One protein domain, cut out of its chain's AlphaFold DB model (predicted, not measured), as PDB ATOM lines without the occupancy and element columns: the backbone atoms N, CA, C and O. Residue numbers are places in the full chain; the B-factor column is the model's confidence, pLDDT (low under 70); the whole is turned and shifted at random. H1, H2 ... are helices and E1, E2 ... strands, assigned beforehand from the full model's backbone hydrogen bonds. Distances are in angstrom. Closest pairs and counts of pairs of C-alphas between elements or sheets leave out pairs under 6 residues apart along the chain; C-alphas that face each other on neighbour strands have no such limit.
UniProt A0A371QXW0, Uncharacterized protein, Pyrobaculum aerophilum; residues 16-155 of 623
ATOM      1  N   ALA A  16      -6.481  27.893 -40.931       34.44
ATOM      2  CA  ALA A  16      -7.378  28.414 -39.911       34.44
ATOM      3  C   ALA A  16      -7.072  27.578 -38.667       34.44
ATOM      4  O   ALA A  16      -7.413  26.398 -38.629       34.44
ATOM      5  N   SER A  17      -6.327  28.140 -37.712       39.50
ATOM      6  CA  SER A  17      -6.077  27.523 -36.406       39.50
ATOM      7  C   SER A  17      -7.349  26.825 -35.926       39.50
ATOM      8  O   SER A  17      -8.377  27.494 -35.797       39.50
ATOM      9  N   ALA A  18      -7.313  25.504 -35.728       45.34
ATOM     10  CA  ALA A  18      -8.452  24.781 -35.180       45.34
ATOM     11  C   ALA A  18      -8.878  25.495 -33.892       45.34
ATOM     12  O   ALA A  18      -8.093  25.604 -32.952       45.34
ATOM     13  N   VAL A  19     -10.078  26.079 -33.892       52.97
ATOM     14  CA  VAL A  19     -10.570  26.823 -32.735       52.97
ATOM     15  C   VAL A  19     -10.927  25.793 -31.679       52.97
ATOM     16  O   VAL A  19     -11.944  25.107 -31.783       52.97
ATOM     17  N   GLU A  20     -10.061  25.648 -30.682       63.53
ATOM     18  CA  GLU A  20     -10.342  24.809 -29.526       63.53
ATOM     19  C   GLU A  20     -11.550  25.375 -28.774       63.53
ATOM     20  O   GLU A  20     -11.569  26.539 -28.357       63.53
ATOM     21  N   LEU A  21     -12.572  24.533 -28.633       71.69
ATOM     22  CA  LEU A  21     -13.746  24.816 -27.826       71.69
ATOM     23  C   LEU A  21     -13.544  24.204 -26.445       71.69
ATOM     24  O   LEU A  21     -13.306  23.003 -26.309       71.69
ATOM     25  N   ARG A  22     -13.689  25.031 -25.418       79.25
ATOM     26  CA  ARG A  22     -13.691  24.616 -24.022       79.25
ATOM     27  C   ARG A  22     -15.106  24.699 -23.485       79.25
ATOM     28  O   ARG A  22     -15.807  25.688 -23.677       79.25
ATOM     29  N   GLU A  23     -15.527  23.661 -22.781       85.50
ATOM     30  CA  GLU A  23     -16.826  23.686 -22.132       85.50
ATOM     31  C   GLU A  23     -16.765  24.425 -20.795       85.50
ATOM     32  O   GLU A  23     -15.938  24.125 -19.933       85.50
ATOM     33  N   VAL A  24     -17.679  25.374 -20.621       89.25
ATOM     34  CA  VAL A  24     -17.825  26.189 -19.420       89.25
ATOM     35  C   VAL A  24     -19.245  26.044 -18.889       89.25
ATOM     36  O   VAL A  24     -20.205  26.324 -19.603       89.25
ATOM     37  N   CYS A  25     -19.384  25.617 -17.632       93.38
ATOM     38  CA  CYS A  25     -20.675  25.386 -16.984       93.38
ATOM     39  C   CYS A  25     -20.989  26.472 -15.954       93.38
ATOM     40  O   CYS A  25     -20.283  26.617 -14.956       93.38
ATOM     41  N   VAL A  26     -22.087  27.191 -16.181       94.00
ATOM     42  CA  VAL A  26     -22.524  28.379 -15.430       94.00
ATOM     43  C   VAL A  26     -24.009  28.287 -15.094       94.00
ATOM     44  O   VAL A  26     -24.744  27.512 -15.704       94.00
ATOM     45  N   ARG A  27     -24.490  29.059 -14.115       94.06
ATOM     46  CA  ARG A  27     -25.917  29.041 -13.764       94.06
ATOM     47  C   ARG A  27     -26.714  29.939 -14.704       94.06
ATOM     48  O   ARG A  27     -26.247  30.992 -15.130       94.06
ATOM     49  N   ALA A  28     -27.963  29.565 -14.960       91.56
ATOM     50  CA  ALA A  28     -28.882  30.332 -15.798       91.56
ATOM     51  C   ALA A  28     -29.090  31.779 -15.309       91.56
ATOM     52  O   ALA A  28     -29.293  32.672 -16.131       91.56
ATOM     53  N   VAL A  29     -29.032  32.023 -13.992       92.56
ATOM     54  CA  VAL A  29     -29.124  33.381 -13.426       92.56
ATOM     55  C   VAL A  29     -27.930  34.257 -13.809       92.56
ATOM     56  O   VAL A  29     -28.126  35.418 -14.154       92.56
ATOM     57  N   ASP A  30     -26.720  33.692 -13.832       91.38
ATOM     58  CA  ASP A  30     -25.485  34.425 -14.147       91.38
ATOM     59  C   ASP A  30     -25.459  34.848 -15.635       91.38
ATOM     60  O   ASP A  30     -24.831  35.834 -16.013       91.38
ATOM     61  N   LEU A  31     -26.213  34.131 -16.471       90.38
ATOM     62  CA  LEU A  31     -26.408  34.392 -17.897       90.38
ATOM     63  C   LEU A  31     -27.656  35.232 -18.217       90.38
ATOM     64  O   LEU A  31     -27.940  35.461 -19.389       90.38
ATOM     65  N   GLY A  32     -28.450  35.637 -17.220       86.50
ATOM     66  CA  GLY A  32     -29.697  36.378 -17.456       86.50
ATOM     67  C   GLY A  32     -30.790  35.585 -18.192       86.50
ATOM     68  O   GLY A  32     -31.731  36.170 -18.717       86.50
ATOM     69  N   VAL A  33     -30.692  34.250 -18.243       86.62
ATOM     70  CA  VAL A  33     -31.640  33.381 -18.974       86.62
ATOM     71  C   VAL A  33     -32.598  32.614 -18.064       86.62
ATOM     72  O   VAL A  33     -33.429  31.843 -18.546       86.62
ATOM     73  N   ALA A  34     -32.516  32.820 -16.749       87.44
ATOM     74  CA  ALA A  34     -33.490  32.278 -15.811       87.44
ATOM     75  C   ALA A  34     -34.918  32.751 -16.159       87.44
ATOM     76  O   ALA A  34     -35.146  33.899 -16.525       87.44
ATOM     77  N   GLY A  35     -35.887  31.842 -16.069       77.69
ATOM     78  CA  GLY A  35     -37.282  32.065 -16.454       77.69
ATOM     79  C   GLY A  35     -37.595  31.803 -17.932       77.69
ATOM     80  O   GLY A  35     -38.773  31.624 -18.254       77.69
ATOM     81  N   ARG A  36     -36.583  31.718 -18.809       74.94
ATOM     82  CA  ARG A  36     -36.751  31.370 -20.232       74.94
ATOM     83  C   ARG A  36     -36.908  29.864 -20.434       74.94
ATOM     84  O   ARG A  36     -36.434  29.072 -19.614       74.94
ATOM     85  N   GLY A  37     -37.538  29.459 -21.535       71.94
ATOM     86  CA  GLY A  37     -37.587  28.059 -21.943       71.94
ATOM     87  C   GLY A  37     -36.205  27.528 -22.328       71.94
ATOM     88  O   GLY A  37     -35.413  28.223 -22.967       71.94
ATOM     89  N   SER A  38     -35.900  26.279 -21.969       73.06
ATOM     90  CA  SER A  38     -34.589  25.661 -22.251       73.06
ATOM     91  C   SER A  38     -34.242  25.632 -23.748       73.06
ATOM     92  O   SER A  38     -33.078  25.776 -24.122       73.06
ATOM     93  N   ALA A  39     -35.259  25.523 -24.607       68.50
ATOM     94  CA  ALA A  39     -35.145  25.529 -26.064       68.50
ATOM     95  C   ALA A  39     -35.419  26.903 -26.719       68.50
ATOM     96  O   ALA A  39     -35.558  26.975 -27.939       68.50
ATOM     97  N   GLU A  40     -35.506  27.990 -25.945       68.31
ATOM     98  CA  GLU A  40     -35.775  29.351 -26.453       68.31
ATOM     99  C   GLU A  40     -34.520  30.223 -26.568       68.31
ATOM    100  O   GLU A  40     -34.575  31.317 -27.133       68.31
ATOM    101  N   VAL A  41     -33.390  29.755 -26.040       74.88
ATOM    102  CA  VAL A  41     -32.122  30.490 -25.974       74.88
ATOM    103  C   VAL A  41     -31.144  29.932 -27.004       74.88
ATOM    104  O   VAL A  41     -31.117  28.731 -27.245       74.88
ATOM    105  N   ALA A  42     -30.330  30.800 -27.595       75.69
ATOM    106  CA  ALA A  42     -29.148  30.414 -28.349       75.69
ATOM    107  C   ALA A  42     -27.929  31.202 -27.874       75.69
ATOM    108  O   ALA A  42     -28.041  32.363 -27.467       75.69
ATOM    109  N   PHE A  43     -26.775  30.555 -27.974       84.25
ATOM    110  CA  PHE A  43     -25.471  31.122 -27.666       84.25
ATOM    111  C   PHE A  43     -24.706  31.242 -28.971       84.25
ATOM    112  O   PHE A  43     -24.510  30.242 -29.656       84.25
ATOM    113  N   LEU A  44     -24.319  32.457 -29.338       81.44
ATOM    114  CA  LEU A  44     -23.580  32.730 -30.563       81.44
ATOM    115  C   LEU A  44     -22.222  33.336 -30.216       81.44
ATOM    116  O   LEU A  44     -22.098  34.070 -29.239       81.44
ATOM    117  N   THR A  45     -21.213  33.084 -31.038       79.75
ATOM    118  CA  THR A  45     -19.915  33.769 -30.960       79.75
ATOM    119  C   THR A  45     -19.460  34.188 -32.353       79.75
ATOM    120  O   THR A  45     -19.971  33.663 -33.338       79.75
ATOM    121  N   TRP A  46     -18.504  35.108 -32.448       73.00
ATOM    122  CA  TRP A  46     -17.902  35.507 -33.717       73.00
ATOM    123  C   TRP A  46     -16.551  34.819 -33.875       73.00
ATOM    124  O   TRP A  46     -15.609  35.093 -33.129       73.00
ATOM    125  N   LEU A  47     -16.478  33.932 -34.867       64.62
ATOM    126  CA  LEU A  47     -15.251  33.284 -35.318       64.62
ATOM    127  C   LEU A  47     -15.114  33.562 -36.816       64.62
ATOM    128  O   LEU A  47     -15.950  33.124 -37.605       64.62
ATOM    129  N   GLY A  48     -14.093  34.327 -37.203       61.19
ATOM    130  CA  GLY A  48     -13.960  34.825 -38.574       61.19
ATOM    131  C   GLY A  48     -15.024  35.877 -38.914       61.19
ATOM    132  O   GLY A  48     -15.254  36.801 -38.134       61.19
ATOM    133  N   ASP A  49     -15.681  35.728 -40.066       51.38
ATOM    134  CA  ASP A  49     -16.500  36.787 -40.679       51.38
ATOM    135  C   ASP A  49     -17.959  36.867 -40.178       51.38
ATOM    136  O   ASP A  49     -18.737  37.692 -40.665       51.38
ATOM    137  N   GLY A  50     -18.386  36.039 -39.211       58.62
ATOM    138  CA  GLY A  50     -19.782  36.062 -38.761       58.62
ATOM    139  C   GLY A  50     -20.119  35.272 -37.493       58.62
ATOM    140  O   GLY A  50     -19.271  34.567 -36.941       58.62
ATOM    141  N   PRO A  51     -21.374  35.400 -37.010       66.31
ATOM    142  CA  PRO A  51     -21.842  34.696 -35.824       66.31
ATOM    143  C   PRO A  51     -22.070  33.205 -36.100       66.31
ATOM    144  O   PRO A  51     -22.756  32.838 -37.055       66.31
ATOM    145  N   ILE A  52     -21.570  32.351 -35.210       65.81
ATOM    146  CA  ILE A  52     -21.719  30.893 -35.238       65.81
ATOM    147  C   ILE A  52     -22.433  30.437 -33.963       65.81
ATOM    148  O   ILE A  52     -22.140  30.934 -32.874       65.81
ATOM    149  N   SER A  53     -23.364  29.488 -34.091       68.56
ATOM    150  CA  SER A  53     -24.043  28.888 -32.938       68.56
ATOM    151  C   SER A  53     -23.092  27.994 -32.154       68.56
ATOM    152  O   SER A  53     -22.528  27.046 -32.695       68.56
ATOM    153  N   LEU A  54     -22.975  28.261 -30.860       74.69
ATOM    154  CA  LEU A  54     -22.218  27.439 -29.934       74.69
ATOM    155  C   LEU A  54     -23.043  26.223 -29.497       74.69
ATOM    156  O   LEU A  54     -24.210  26.381 -29.116       74.69
ATOM    157  N   PRO A  55     -22.457  25.013 -29.501       78.25
ATOM    158  CA  PRO A  55     -23.043  23.868 -28.828       78.25
ATOM    159  C   PRO A  55     -23.193  24.162 -27.338       78.25
ATOM    160  O   PRO A  55     -22.267  24.653 -26.684       78.25
ATOM    161  N   TYR A  56     -24.355  23.833 -26.786       83.62
ATOM    162  CA  TYR A  56     -24.597  23.987 -25.363       83.62
ATOM    163  C   TYR A  56     -25.442  22.843 -24.816       83.62
ATOM    164  O   TYR A  56     -26.240  22.217 -25.522       83.62
ATOM    165  N   ARG A  57     -25.240  22.564 -23.533       87.19
ATOM    166  CA  ARG A  57     -25.932  21.531 -22.783       87.19
ATOM    167  C   ARG A  57     -26.637  22.141 -21.589       87.19
ATOM    168  O   ARG A  57     -26.132  23.070 -20.967       87.19
ATOM    169  N   VAL A  58     -27.808  21.617 -21.266       90.06
ATOM    170  CA  VAL A  58     -28.622  22.089 -20.146       90.06
ATOM    171  C   VAL A  58     -28.798  20.951 -19.159       90.06
ATOM    172  O   VAL A  58     -29.033  19.806 -19.553       90.06
ATOM    173  N   GLU A  59     -28.672  21.273 -17.874       91.88
ATOM    174  CA  GLU A  59     -28.928  20.338 -16.789       91.88
ATOM    175  C   GLU A  59     -30.309  19.694 -16.951       91.88
ATOM    176  O   GLU A  59     -31.351  20.359 -16.960       91.88
ATOM    177  N   ALA A  60     -30.296  18.375 -17.101       90.25
ATOM    178  CA  ALA A  60     -31.471  17.575 -17.374       90.25
ATOM    179  C   ALA A  60     -31.857  16.745 -16.151       90.25
ATOM    180  O   ALA A  60     -31.014  16.278 -15.382       90.25
ATOM    181  N   LYS A  61     -33.158  16.497 -16.005       88.69
ATOM    182  CA  LYS A  61     -33.675  15.593 -14.980       88.69
ATOM    183  C   LYS A  61     -33.717  14.171 -15.531       88.69
ATOM    184  O   LYS A  61     -34.344  13.924 -16.562       88.69
ATOM    185  N   ALA A  62     -33.101  13.234 -14.813       87.38
ATOM    186  CA  ALA A  62     -33.279  11.811 -15.073       87.38
ATOM    187  C   ALA A  62     -34.721  11.398 -14.744       87.38
ATOM    188  O   ALA A  62     -35.244  11.704 -13.668       87.38
ATOM    189  N   VAL A  63     -35.367  10.714 -15.679       85.94
ATOM    190  CA  VAL A  63     -36.744  10.236 -15.556       85.94
ATOM    191  C   VAL A  63     -36.855   8.811 -16.058       85.94
ATOM    192  O   VAL A  63     -36.166   8.417 -16.995       85.94
ATOM    193  N   VAL A  64     -37.749   8.037 -15.450       85.62
ATOM    194  CA  VAL A  64     -38.045   6.681 -15.911       85.62
ATOM    195  C   VAL A  64     -39.190   6.746 -16.915       85.62
ATOM    196  O   VAL A  64     -40.280   7.228 -16.589       85.62
ATOM    197  N   LYS A  65     -38.925   6.275 -18.133       85.19
ATOM    198  CA  LYS A  65     -39.888   6.157 -19.226       85.19
ATOM    199  C   LYS A  65     -40.360   4.712 -19.352       85.19
ATOM    200  O   LYS A  65     -39.554   3.784 -19.361       85.19
ATOM    201  N   PHE A  66     -41.670   4.541 -19.470       81.12
ATOM    202  CA  PHE A  66     -42.340   3.258 -19.646       81.12
ATOM    203  C   PHE A  66     -42.910   3.202 -21.062       81.12
ATOM    204  O   PHE A  66     -43.798   4.003 -21.368       81.12
ATOM    205  N   PRO A  67     -42.411   2.312 -21.936       77.19
ATOM    206  CA  PRO A  67     -42.924   2.203 -23.296       77.19
ATOM    207  C   PRO A  67     -44.389   1.758 -23.266       77.19
ATOM    208  O   PRO A  67     -44.734   0.800 -22.578       77.19
ATOM    209  N   LEU A  68     -45.252   2.450 -24.008       73.44
ATOM    210  CA  LEU A  68     -46.668   2.117 -24.148       73.44
ATOM    211  C   LEU A  68     -46.878   1.268 -25.406       73.44
ATOM    212  O   LEU A  68     -46.786   1.768 -26.524       73.44
ATOM    213  N   VAL A  69     -47.146  -0.027 -25.212       69.00
ATOM    214  CA  VAL A  69     -47.216  -1.041 -26.279       69.00
ATOM    215  C   VAL A  69     -48.531  -1.817 -26.209       69.00
ATOM    216  O   VAL A  69     -48.826  -2.471 -25.208       69.00
ATOM    217  N   PHE A  70     -49.325  -1.773 -27.279       62.62
ATOM    218  CA  PHE A  70     -50.688  -2.319 -27.304       62.62
ATOM    219  C   PHE A  70     -50.745  -3.826 -27.038       62.62
ATOM    220  O   PHE A  70     -50.078  -4.609 -27.711       62.62
ATOM    221  N   GLY A  71     -51.610  -4.237 -26.104       56.00
ATOM    222  CA  GLY A  71     -51.934  -5.648 -25.871       56.00
ATOM    223  C   GLY A  71     -50.796  -6.487 -25.278       56.00
ATOM    224  O   GLY A  71     -50.881  -7.713 -25.319       56.00
ATOM    225  N   VAL A  72     -49.748  -5.851 -24.738       59.81
ATOM    226  CA  VAL A  72     -48.599  -6.519 -24.106       59.81
ATOM    227  C   VAL A  72     -48.533  -6.138 -22.625       59.81
ATOM    228  O   VAL A  72     -48.409  -4.966 -22.278       59.81
ATOM    229  N   GLY A  73     -48.617  -7.133 -21.738       63.44
ATOM    230  CA  GLY A  73     -48.387  -6.959 -20.299       63.44
ATOM    231  C   GLY A  73     -46.899  -7.015 -19.928       63.44
ATOM    232  O   GLY A  73     -46.069  -7.471 -20.713       63.44
ATOM    233  N   GLY A  74     -46.550  -6.579 -18.713       67.88
ATOM    234  CA  GLY A  74     -45.182  -6.692 -18.183       67.88
ATOM    235  C   GLY A  74     -44.167  -5.717 -18.793       67.88
ATOM    236  O   GLY A  74     -42.969  -5.997 -18.793       67.88
ATOM    237  N   LEU A  75     -44.628  -4.573 -19.314       71.81
ATOM    238  CA  LEU A  75     -43.778  -3.554 -19.951       71.81
ATOM    239  C   LEU A  75     -42.806  -2.862 -18.984       71.81
ATOM    240  O   LEU A  75     -41.821  -2.275 -19.422       71.81
ATOM    241  N   GLU A  76     -43.032  -2.994 -17.677       74.00
ATOM    242  CA  GLU A  76     -42.153  -2.514 -16.604       74.00
ATOM    243  C   GLU A  76     -40.704  -2.991 -16.771       74.00
ATOM    244  O   GLU A  76     -39.773  -2.236 -16.505       74.00
ATOM    245  N   ARG A  77     -40.493  -4.207 -17.296       75.50
ATOM    246  CA  ARG A  77     -39.147  -4.754 -17.547       75.50
ATOM    247  C   ARG A  77     -38.375  -4.017 -18.647       75.50
ATOM    248  O   ARG A  77     -37.152  -4.105 -18.696       75.50
ATOM    249  N   TYR A  78     -39.083  -3.297 -19.520       75.12
ATOM    250  CA  TYR A  78     -38.505  -2.479 -20.591       75.12
ATOM    251  C   TYR A  78     -38.429  -0.995 -20.224       75.12
ATOM    252  O   TYR A  78     -38.013  -0.191 -21.062       75.12
ATOM    253  N   ALA A  79     -38.819  -0.627 -18.999       80.88
ATOM    254  CA  ALA A  79     -38.692   0.731 -18.504       80.88
ATOM    255  C   ALA A  79     -37.224   1.164 -18.490       80.88
ATOM    256  O   ALA A  79     -36.332   0.413 -18.087       80.88
ATOM    257  N   TYR A  80     -36.968   2.388 -18.934       81.75
ATOM    258  CA  TYR A  80     -35.613   2.884 -19.126       81.75
ATOM    259  C   TYR A  80     -35.449   4.295 -18.580       81.75
ATOM    260  O   TYR A  80     -36.382   5.097 -18.559       81.75
ATOM    261  N   THR A  81     -34.234   4.601 -18.133       85.44
ATOM    262  CA  THR A  81     -33.876   5.959 -17.731       85.44
ATOM    263  C   THR A  81     -33.620   6.796 -18.977       85.44
ATOM    264  O   THR A  81     -32.843   6.418 -19.848       85.44
ATOM    265  N   SER A  82     -34.283   7.941 -19.037       84.00
ATOM    266  CA  SER A  82     -34.154   8.982 -20.049       84.00
ATOM    267  C   SER A  82     -33.878  10.309 -19.357       84.00
ATOM    268  O   SER A  82     -34.024  10.436 -18.140       84.00
ATOM    269  N   TYR A  83     -33.554  11.332 -20.139       85.69
ATOM    270  CA  TYR A  83     -33.363  12.688 -19.646       85.69
ATOM    271  C   TYR A  83     -34.385  13.627 -20.274       85.69
ATOM    272  O   TYR A  83     -34.719  13.479 -21.448       85.69
ATOM    273  N   ILE A  84     -34.896  14.560 -19.478       86.69
ATOM    274  CA  ILE A  84     -35.764  15.642 -19.942       86.69
ATOM    275  C   ILE A  84     -35.181  16.981 -19.517       86.69
ATOM    276  O   ILE A  84     -34.640  17.122 -18.415       86.69
ATOM    277  N   LEU A  85     -35.298  17.965 -20.396       86.25
ATOM    278  CA  LEU A  85     -34.955  19.342 -20.094       86.25
ATOM    279  C   LEU A  85     -36.101  20.010 -19.330       86.25
ATOM    280  O   LEU A  85     -37.263  19.658 -19.536       86.25
ATOM    281  N   PRO A  86     -35.806  20.973 -18.446       84.38
ATOM    282  CA  PRO A  86     -36.856  21.732 -17.791       84.38
ATOM    283  C   PRO A  86     -37.634  22.575 -18.814       84.38
ATOM    284  O   PRO A  86     -37.065  23.088 -19.783       84.38
ATOM    285  N   ASP A  87     -38.932  22.740 -18.568       75.94
ATOM    286  CA  ASP A  87     -39.813  23.645 -19.313       75.94
ATOM    287  C   ASP A  87     -39.347  25.101 -19.187       75.94
ATOM    288  O   ASP A  87     -39.344  25.831 -20.174       75.94
ATOM    289  N   LYS A  88     -38.871  25.496 -17.998       83.75
ATOM    290  CA  LYS A  88     -38.218  26.784 -17.736       83.75
ATOM    291  C   LYS A  88     -36.916  26.625 -16.965       83.75
ATOM    292  O   LYS A  88     -36.831  25.867 -15.998       83.75
ATOM    293  N   LEU A  89     -35.913  27.404 -17.353       86.06
ATOM    294  CA  LEU A  89     -34.633  27.486 -16.660       86.06
ATOM    295  C   LEU A  89     -34.843  28.132 -15.284       86.06
ATOM    296  O   LEU A  89     -35.314  29.265 -15.185       86.06
ATOM    297  N   LYS A  90     -34.511  27.423 -14.205       91.94
ATOM    298  CA  LYS A  90     -34.514  27.987 -12.846       91.94
ATOM    299  C   LYS A  90     -33.207  28.736 -12.615       91.94
ATOM    300  O   LYS A  90     -32.220  28.457 -13.283       91.94
ATOM    301  N   ASN A  91     -33.161  29.609 -11.611       91.31
ATOM    302  CA  ASN A  91     -31.951  30.380 -11.290       91.31
ATOM    303  C   ASN A  91     -30.695  29.502 -11.167       91.31
ATOM    304  O   ASN A  91     -29.644  29.854 -11.692       91.31
ATOM    305  N   ASN A  92     -30.834  28.337 -10.529       92.00
ATOM    306  CA  ASN A  92     -29.733  27.408 -10.284       92.00
ATOM    307  C   ASN A  92     -29.550  26.352 -11.383       92.00
ATOM    308  O   ASN A  92     -28.684  25.501 -11.229       92.00
ATOM    309  N   THR A  93     -30.350  26.370 -12.456       92.75
ATOM    310  CA  THR A  93     -30.167  25.433 -13.572       92.75
ATOM    311  C   THR A  93     -28.805  25.673 -14.206       92.75
ATOM    312  O   THR A  93     -28.501  26.800 -14.604       92.75
ATOM    313  N   VAL A  94     -27.993  24.624 -14.305       93.94
ATOM    314  CA  VAL A  94     -26.654  24.717 -14.892       93.94
ATOM    315  C   VAL A  94     -26.723  24.586 -16.415       93.94
ATOM    316  O   VAL A  94     -27.405  23.713 -16.957       93.94
ATOM    317  N   ILE A  95     -26.006  25.465 -17.111       92.94
ATOM    318  CA  ILE A  95     -25.873  25.509 -18.565       92.94
ATOM    319  C   ILE A  95     -24.387  25.420 -18.898       92.94
ATOM    320  O   ILE A  95     -23.600  26.243 -18.439       92.94
ATOM    321  N   CYS A  96     -24.014  24.422 -19.691       90.31
ATOM    322  CA  CYS A  96     -22.654  24.216 -20.167       90.31
ATOM    323  C   CYS A  96     -22.543  24.668 -21.620       90.31
ATOM    324  O   CYS A  96     -23.249  24.148 -22.478       90.31
ATOM    325  N   ILE A  97     -21.687  25.643 -21.904       88.56
ATOM    326  CA  ILE A  97     -21.515  26.239 -23.231       88.56
ATOM    327  C   ILE A  97     -20.116  25.889 -23.723       88.56
ATOM    328  O   ILE A  97     -19.144  26.059 -22.990       88.56
ATOM    329  N   SER A  98     -20.004  25.408 -24.960       82.56
ATOM    330  CA  SER A  98     -18.709  25.196 -25.612       82.56
ATOM    331  C   SER A  98     -18.201  26.530 -26.158       82.56
ATOM    332  O   SER A  98     -18.560  26.910 -27.269       82.56
ATOM    333  N   VAL A  99     -17.428  27.270 -25.363       83.25
ATOM    334  CA  VAL A  99     -16.887  28.587 -25.731       83.25
ATOM    335  C   VAL A  99     -15.516  28.450 -26.398       83.25
ATOM    336  O   VAL A  99     -14.738  27.574 -26.019       83.25
ATOM    337  N   PRO A 100     -15.187  29.284 -27.395       75.31
ATOM    338  CA  PRO A 100     -13.875  29.242 -28.028       75.31
ATOM    339  C   PRO A 100     -12.803  29.895 -27.149       75.31
ATOM    340  O   PRO A 100     -13.073  30.868 -26.448       75.31
ATOM    341  N   ASN A 101     -11.562  29.415 -27.250       71.00
ATOM    342  CA  ASN A 101     -10.416  30.024 -26.558       71.00
ATOM    343  C   ASN A 101     -10.061  31.428 -27.089       71.00
ATOM    344  O   ASN A 101      -9.419  32.211 -26.395       71.00
ATOM    345  N   VAL A 102     -10.488  31.759 -28.312       67.50
ATOM    346  CA  VAL A 102     -10.344  33.086 -28.921       67.50
ATOM    347  C   VAL A 102     -11.668  33.459 -29.576       67.50
ATOM    348  O   VAL A 102     -12.215  32.685 -30.354       67.50
ATOM    349  N   SER A 103     -12.181  34.649 -29.283       69.31
ATOM    350  CA  SER A 103     -13.341  35.218 -29.977       69.31
ATOM    351  C   SER A 103     -13.189  36.725 -30.086       69.31
ATOM    352  O   SER A 103     -12.570  37.362 -29.232       69.31
ATOM    353  N   ALA A 104     -13.746  37.291 -31.148       67.81
ATOM    354  CA  ALA A 104     -13.793  38.731 -31.325       67.81
ATOM    355  C   ALA A 104     -15.111  39.285 -30.764       67.81
ATOM    356  O   ALA A 104     -16.143  38.605 -30.834       67.81
ATOM    357  N   PRO A 105     -15.120  40.524 -30.241       68.25
ATOM    358  CA  PRO A 105     -16.373  41.210 -29.988       68.25
ATOM    359  C   PRO A 105     -17.155  41.334 -31.307       68.25
ATOM    360  O   PRO A 105     -16.555  41.522 -32.370       68.25
ATOM    361  N   PRO A 106     -18.492  41.242 -31.267       67.81
ATOM    362  CA  PRO A 106     -19.308  41.387 -32.462       67.81
ATOM    363  C   PRO A 106     -19.085  42.764 -33.092       67.81
ATOM    364  O   PRO A 106     -19.330  43.787 -32.457       67.81
ATOM    365  N   LEU A 107     -18.723  42.801 -34.376       60.75
ATOM    366  CA  LEU A 107     -18.618  44.032 -35.184       60.75
ATOM    367  C   LEU A 107     -20.004  44.628 -35.549       60.75
ATOM    368  O   LEU A 107     -20.138  45.430 -36.473       60.75
ATOM    369  N   GLY A 108     -21.057  44.210 -34.840       57.50
ATOM    370  CA  GLY A 108     -22.457  44.315 -35.249       57.50
ATOM    371  C   GLY A 108     -22.923  43.091 -36.051       57.50
ATOM    372  O   GLY A 108     -22.125  42.315 -36.572       57.50
ATOM    373  N   GLY A 109     -24.240  42.886 -36.135       52.19
ATOM    374  CA  GLY A 109     -24.811  41.742 -36.847       52.19
ATOM    375  C   GLY A 109     -26.336  41.770 -36.929       52.19
ATOM    376  O   GLY A 109     -26.996  42.618 -36.332       52.19
ATOM    377  N   ASN A 110     -26.900  40.808 -37.661       56.81
ATOM    378  CA  ASN A 110     -28.346  40.697 -37.908       56.81
ATOM    379  C   ASN A 110     -29.138  40.165 -36.695       56.81
ATOM    380  O   ASN A 110     -30.350  39.979 -36.771       56.81
ATOM    381  N   ARG A 111     -28.457  39.846 -35.588       61.16
ATOM    382  CA  ARG A 111     -29.035  39.223 -34.392       61.16
ATOM    383  C   ARG A 111     -28.883  40.174 -33.216       61.16
ATOM    384  O   ARG A 111     -27.763  40.508 -32.843       61.16
ATOM    385  N   SER A 112     -30.007  40.577 -32.635       71.19
ATOM    386  CA  SER A 112     -30.022  41.309 -31.374       71.19
ATOM    387  C   SER A 112     -29.879  40.357 -30.190       71.19
ATOM    388  O   SER A 112     -30.277  39.190 -30.258       71.19
ATOM    389  N   GLY A 113     -29.306  40.842 -29.096       77.88
ATOM    390  CA  GLY A 113     -29.169  40.053 -27.878       77.88
ATOM    391  C   GLY A 113     -28.242  40.695 -26.862       77.88
ATOM    392  O   GLY A 113     -27.703  41.783 -27.070       77.88
ATOM    393  N   GLU A 114     -28.053  39.994 -25.756       85.19
ATOM    394  CA  GLU A 114     -27.190  40.438 -24.671       85.19
ATOM    395  C   GLU A 114     -25.781  39.882 -24.863       85.19
ATOM    396  O   GLU A 114     -25.604  38.680 -25.074       85.19
ATOM    397  N   LEU A 115     -24.779  40.757 -24.823       88.12
ATOM    398  CA  LEU A 115     -23.388  40.379 -25.018       88.12
ATOM    399  C   LEU A 115     -22.716  40.143 -23.671       88.12
ATOM    400  O   LEU A 115     -22.714  41.017 -22.800       88.12
ATOM    401  N   TYR A 116     -22.096  38.981 -23.544       92.19
ATOM    402  CA  TYR A 116     -21.357  38.558 -22.369       92.19
ATOM    403  C   TYR A 116     -19.902  38.275 -22.729       92.19
ATOM    404  O   TYR A 116     -19.606  37.815 -23.830       92.19
ATOM    405  N   ILE A 117     -19.006  38.516 -21.776       91.44
ATOM    406  CA  ILE A 117     -17.699  37.866 -21.730       91.44
ATOM    407  C   ILE A 117     -17.828  36.695 -20.762       91.44
ATOM    408  O   ILE A 117     -18.144  36.895 -19.587       91.44
ATOM    409  N   ILE A 118     -17.613  35.486 -21.270       89.88
ATOM    410  CA  ILE A 118     -17.633  34.235 -20.518       89.88
ATOM    411  C   ILE A 118     -16.245  33.623 -20.647       89.88
ATOM    412  O   ILE A 118     -15.870  33.164 -21.722       89.88
ATOM    413  N   ASP A 119     -15.484  33.647 -19.557       85.81
ATOM    414  CA  ASP A 119     -14.136  33.078 -19.490       85.81
ATOM    415  C   ASP A 119     -13.204  33.600 -20.605       85.81
ATOM    416  O   ASP A 119     -12.525  32.848 -21.305       85.81
ATOM    417  N   GLY A 120     -13.247  34.920 -20.820       84.75
ATOM    418  CA  GLY A 120     -12.491  35.621 -21.862       84.75
ATOM    419  C   GLY A 120     -13.125  35.605 -23.258       84.75
ATOM    420  O   GLY A 120     -12.696  36.381 -24.110       84.75
ATOM    421  N   ALA A 121     -14.165  34.797 -23.497       86.38
ATOM    422  CA  ALA A 121     -14.829  34.705 -24.795       86.38
ATOM    423  C   ALA A 121     -16.080  35.593 -24.899       86.38
ATOM    424  O   ALA A 121     -16.932  35.589 -24.013       86.38
ATOM    425  N   TYR A 122     -16.236  36.305 -26.015       88.00
ATOM    426  CA  TYR A 122     -17.444  37.044 -26.361       88.00
ATOM    427  C   TYR A 122     -18.546  36.088 -26.826       88.00
ATOM    428  O   TYR A 122     -18.435  35.410 -27.854       88.00
ATOM    429  N   VAL A 123     -19.640  36.067 -26.068       89.62
ATOM    430  CA  VAL A 123     -20.819  35.239 -26.319       89.62
ATOM    431  C   VAL A 123     -22.057  36.128 -26.355       89.62
ATOM    432  O   VAL A 123     -22.387  36.807 -25.383       89.62
ATOM    433  N   LEU A 124     -22.764  36.118 -27.482       85.56
ATOM    434  CA  LEU A 124     -24.077  36.732 -27.617       85.56
ATOM    435  C   LEU A 124     -25.152  35.727 -27.210       85.56
ATOM    436  O   LEU A 124     -25.295  34.667 -27.820       85.56
ATOM    437  N   ILE A 125     -25.954  36.104 -26.222       88.62
ATOM    438  CA  ILE A 125     -27.129  35.359 -25.787       88.62
ATOM    439  C   ILE A 125     -28.356  35.966 -26.467       88.62
ATOM    440  O   ILE A 125     -28.678  37.141 -26.280       88.62
ATOM    441  N   THR A 126     -29.050  35.168 -27.274       73.06
ATOM    442  CA  THR A 126     -30.188  35.624 -28.087       73.06
ATOM    443  C   THR A 126     -31.332  34.609 -28.078       73.06
ATOM    444  O   THR A 126     -31.242  33.537 -27.479       73.06
ATOM    445  N   SER A 127     -32.451  34.958 -28.705       67.81
ATOM    446  CA  SER A 127     -33.559  34.033 -28.932       67.81
ATOM    447  C   SER A 127     -33.215  33.020 -30.021       67.81
ATOM    448  O   SER A 127     -32.753  33.379 -31.111       67.81
ATOM    449  N   LYS A 128     -33.489  31.746 -29.738       58.72
ATOM    450  CA  LYS A 128     -33.156  30.623 -30.612       58.72
ATOM    451  C   LYS A 128     -33.842  30.732 -31.978       58.72
ATOM    452  O   LYS A 128     -35.038  31.011 -32.087       58.72
ATOM    453  N   SER A 129     -33.077  30.514 -33.034       53.06
ATOM    454  CA  SER A 129     -33.497  30.284 -34.415       53.06
ATOM    455  C   SER A 129     -33.529  28.778 -34.684       53.06
ATOM    456  O   SER A 129     -32.736  28.052 -34.095       53.06
ATOM    457  N   PRO A 130     -34.383  28.266 -35.581       48.62
ATOM    458  CA  PRO A 130     -34.373  26.838 -35.909       48.62
ATOM    459  C   PRO A 130     -33.090  26.331 -36.578       48.62
ATOM    460  O   PRO A 130     -32.883  25.122 -36.608       48.62
ATOM    461  N   LEU A 131     -32.234  27.228 -37.086       50.06
ATOM    462  CA  LEU A 131     -30.878  26.869 -37.527       50.06
ATOM    463  C   LEU A 131     -29.889  26.725 -36.366       50.06
ATOM    464  O   LEU A 131     -28.847  26.100 -36.543       50.06
ATOM    465  N   ASP A 132     -30.190  27.306 -35.203       54.75
ATOM    466  CA  ASP A 132     -29.316  27.200 -34.041       54.75
ATOM    467  C   ASP A 132     -29.402  25.789 -33.461       54.75
ATOM    468  O   ASP A 132     -30.463  25.148 -33.443       54.75
ATOM    469  N   LEU A 133     -28.276  25.330 -32.925       55.97
ATOM    470  CA  LEU A 133     -28.176  24.002 -32.341       55.97
ATOM    471  C   LEU A 133     -29.147  23.860 -31.159       55.97
ATOM    472  O   LEU A 133     -29.288  24.782 -30.348       55.97
ATOM    473  N   PRO A 134     -29.861  22.728 -31.038       64.81
ATOM    474  CA  PRO A 134     -30.679  22.482 -29.869       64.81
ATOM    475  C   PRO A 134     -29.836  22.177 -28.626       64.81
ATOM    476  O   PRO A 134     -28.723  21.666 -28.748       64.81
ATOM    477  N   PRO A 135     -30.373  22.472 -27.427       75.19
ATOM    478  CA  PRO A 135     -29.699  22.122 -26.185       75.19
ATOM    479  C   PRO A 135     -29.607  20.607 -26.058       75.19
ATOM    480  O   PRO A 135     -30.631  19.925 -26.106       75.19
ATOM    481  N   ALA A 136     -28.414  20.078 -25.806       78.00
ATOM    482  CA  ALA A 136     -28.286  18.680 -25.409       78.00
ATOM    483  C   ALA A 136     -28.490  18.523 -23.885       78.00
ATOM    484  O   ALA A 136     -28.109  19.400 -23.109       78.00
ATOM    485  N   PRO A 137     -29.092  17.423 -23.406       82.81
ATOM    486  CA  PRO A 137     -29.195  17.166 -21.975       82.81
ATOM    487  C   PRO A 137     -27.826  16.807 -21.372       82.81
ATOM    488  O   PRO A 137     -27.055  16.055 -21.965       82.81
ATOM    489  N   VAL A 138     -27.539  17.298 -20.164       85.62
ATOM    490  CA  VAL A 138     -26.386  16.868 -19.350       85.62
ATOM    491  C   VAL A 138     -26.830  16.541 -17.925       85.62
ATOM    492  O   VAL A 138     -27.683  17.218 -17.358       85.62
ATOM    493  N   VAL A 139     -26.271  15.478 -17.344       84.12
ATOM    494  CA  VAL A 139     -26.618  15.009 -15.994       84.12
ATOM    495  C   VAL A 139     -25.553  15.461 -15.016       84.12
ATOM    496  O   VAL A 139     -24.372  15.210 -15.244       84.12
ATOM    497  N   SER A 140     -25.987  16.090 -13.922       82.88
ATOM    498  CA  SER A 140     -25.107  16.547 -12.841       82.88
ATOM    499  C   SER A 140     -23.854  17.286 -13.350       82.88
ATOM    500  O   SER A 140     -22.736  16.917 -12.972       82.88
ATOM    501  N   PRO A 141     -24.009  18.297 -14.233       85.69
ATOM    502  CA  PRO A 141     -22.874  19.069 -14.722       85.69
ATOM    503  C   PRO A 141     -22.148  19.742 -13.552       85.69
ATOM    504  O   PRO A 141     -22.770  20.269 -12.628       85.69
ATOM    505  N   ARG A 142     -20.814  19.727 -13.587       85.62
ATOM    506  CA  ARG A 142     -19.997  20.396 -12.573       85.62
ATOM    507  C   ARG A 142     -19.846  21.861 -12.941       85.62
ATOM    508  O   ARG A 142     -19.416  22.168 -14.048       85.62
ATOM    509  N   LEU A 143     -20.170  22.749 -12.005       85.56
ATOM    510  CA  LEU A 143     -19.879  24.170 -12.156       85.56
ATOM    511  C   LEU A 143     -18.369  24.373 -12.248       85.56
ATOM    512  O   LEU A 143     -17.611  23.816 -11.450       85.56
ATOM    513  N   VAL A 144     -17.957  25.187 -13.212       75.62
ATOM    514  CA  VAL A 144     -16.570  25.622 -13.347       75.62
ATOM    515  C   VAL A 144     -16.524  27.081 -12.897       75.62
ATOM    516  O   VAL A 144     -17.337  27.871 -13.380       75.62
ATOM    517  N   PRO A 145     -15.640  27.462 -11.960       76.56
ATOM    518  CA  PRO A 145     -15.485  28.861 -11.591       76.56
ATOM    519  C   PRO A 145     -14.920  29.622 -12.791       76.56
ATOM    520  O   PRO A 145     -13.756  29.459 -13.147       76.56
ATOM    521  N   VAL A 146     -15.765  30.433 -13.421       85.50
ATOM    522  CA  VAL A 146     -15.417  31.242 -14.590       85.50
ATOM    523  C   VAL A 146     -15.895  32.675 -14.412       85.50
ATOM    524  O   VAL A 146     -16.882  32.938 -13.721       85.50
ATOM    525  N   SER A 147     -15.200  33.611 -15.049       86.94
ATOM    526  CA  SER A 147     -15.645  34.997 -15.119       86.94
ATOM    527  C   SER A 147     -16.823  35.109 -16.087       86.94
ATOM    528  O   SER A 147     -16.748  34.673 -17.234       86.94
ATOM    529  N   VAL A 148     -17.927  35.686 -15.618       90.94
ATOM    530  CA  VAL A 148     -19.095  36.003 -16.443       90.94
ATOM    531  C   VAL A 148     -19.423  37.467 -16.219       90.94
ATOM    532  O   VAL A 148     -19.718  37.875 -15.098       90.94
ATOM    533  N   ALA A 149     -19.358  38.262 -17.280       91.81
ATOM    534  CA  ALA A 149     -19.693  39.676 -17.225       91.81
ATOM    535  C   ALA A 149     -20.561  40.049 -18.423       91.81
ATOM    536  O   ALA A 149     -20.178  39.827 -19.570       91.81
ATOM    537  N   LYS A 150     -21.721  40.651 -18.161       91.69
ATOM    538  CA  LYS A 150     -22.504  41.313 -19.205       91.69
ATOM    539  C   LYS A 150     -21.755  42.574 -19.623       91.69
ATOM    540  O   LYS A 150     -21.539  43.457 -18.799       91.69
ATOM    541  N   VAL A 151     -21.360  42.649 -20.887       89.12
ATOM    542  CA  VAL A 151     -20.536  43.750 -21.415       89.12
ATOM    543  C   VAL A 151     -21.297  44.687 -22.339       89.12
ATOM    544  O   VAL A 151     -20.798  45.754 -22.677       89.12
ATOM    545  N   GLY A 152     -22.519  44.325 -22.730       86.38
ATOM    546  CA  GLY A 152     -23.373  45.226 -23.484       86.38
ATOM    547  C   GLY A 152     -24.599  44.547 -24.067       86.38
ATOM    548  O   GLY A 152     -24.963  43.424 -23.716       86.38
ATOM    549  N   VAL A 153     -25.231  45.257 -24.990       80.44
ATOM    550  CA  VAL A 153     -26.334  44.764 -25.810       80.44
ATOM    551  C   VAL A 153     -25.932  44.978 -27.258       80.44
ATOM    552  O   VAL A 153     -25.521  46.073 -27.635       80.44
ATOM    553  N   VAL A 154     -26.046  43.934 -28.074       73.69
ATOM    554  CA  VAL A 154     -25.928  44.083 -29.522       73.69
ATOM    555  C   VAL A 154     -27.300  44.500 -30.022       73.69
ATOM    556  O   VAL A 154     -28.241  43.700 -30.029       73.69
ATOM    557  N   ALA A 155     -27.422  45.763 -30.423       62.94
ATOM    558  CA  ALA A 155     -28.540  46.184 -31.248       62.94
ATOM    559  C   ALA A 155     -28.411  45.445 -32.585       62.94
ATOM    560  O   ALA A 155     -27.394  45.559 -33.274       62.94
TER     561      ALA A 155
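What this domain is: This is residues 16 to 155 of the 623 residues of an uncharacterized protein of Pyrobaculum aerophilum (UniProt A0A371QXW0). Two sheets lie face to face as a sandwich with crossed strands, and a long two-stranded arm, E5 and E6 with the short helix H1 near its tip, runs out from this body. One layer is the strongly twisted sheet E3, E2, E9, E8, E11, antiparallel throughout; the other is the mixed sheet E1, E7, E4, E10. The printed part has 140 residues, with named elements in the order E1, E2, E3, E4, E5, H1, E6, E7, E8, E9, E10, E11; its class is mostly strand, though under half of its residues are in named elements. It is only just loose, close to compact, with a radius of gyration of the C-alphas of 17.7 A. Its spans are 61 by 29 by 28 A, and the arm makes the length.

Where its parts are: E1, residues 21 to 27, begins at C-alpha 21 (-13.746, 24.816, -27.826) and is 19.1 A long. E2 is residues 41 to 47, 19.5 A; E3 is 50 to 53 and E4 is 56 to 59. E5, residues 61 to 67, is 18.3 A long, and H1 is residues 75 to 78, with C-alpha 75 at (-43.778, -3.554, -19.951). E6 is residues 80 to 84, 12.8 A; E7 is 94 to 100, 18.9 A; E8 is 113 to 118, 14.9 A; E9 is 121 to 127, 19.2 A. E10 is residues 136 to 138, and E11, residues 148 to 154, is 16.8 A long and ends at C-alpha 154 (-25.928, 44.083, -29.522).

How they stand to each other: In the sandwich, the strands of one sheet stand at 71 degrees to those of the other, and the facing parts are 10.2 A centre to centre. Between the sheets, the closest C-alphas of E7 and E9 are those of Pro 100 and Ala 121, 6.4 A apart. E1 and E7 are antiparallel, with N 24 and O 97 at 2.9 A. E7 and E4 are antiparallel, with N 57 and O 96 at 2.8 A; E4 and E10 are parallel, with N 58 and O 136 at 2.9 A. In the other sheet, the hairpin E2 and E3 has N 52 and O 45 at 2.8 A. E2 and E9 have N 44 and O 124 at 2.9 A, the hairpin E8 and E9 has N 123 and O 116 at 2.8 A, and E8 and E11 have N 115 and O 152 at 2.9 A. E4 runs on into E5 at 83 degrees, and the two meet only through their link. E5 and E6 are antiparallel, with N 63 and O 82 at 2.8 A. The closest C-alphas of E6 and E10 are those of Tyr 83 and Pro 137, 6.5 A apart. H1 is on neither sheet of the sandwich and is too short for an O i to N i+4 pair; its one O i to N i+3 pair is within range.

The domain as a whole: The C-alphas of Gly 73 and Leu 107, the two farthest apart, are 60.9 A apart; residues 69 to 74 stand free. The printed part has no cut. The links E1 to E2 and E7 to E8 are long. The mean pLDDT of the printed part is 77.2, and 39 residues are under 70, among them residues 16 to 20, 69 to 74, 102 to 111 and 127 to 134.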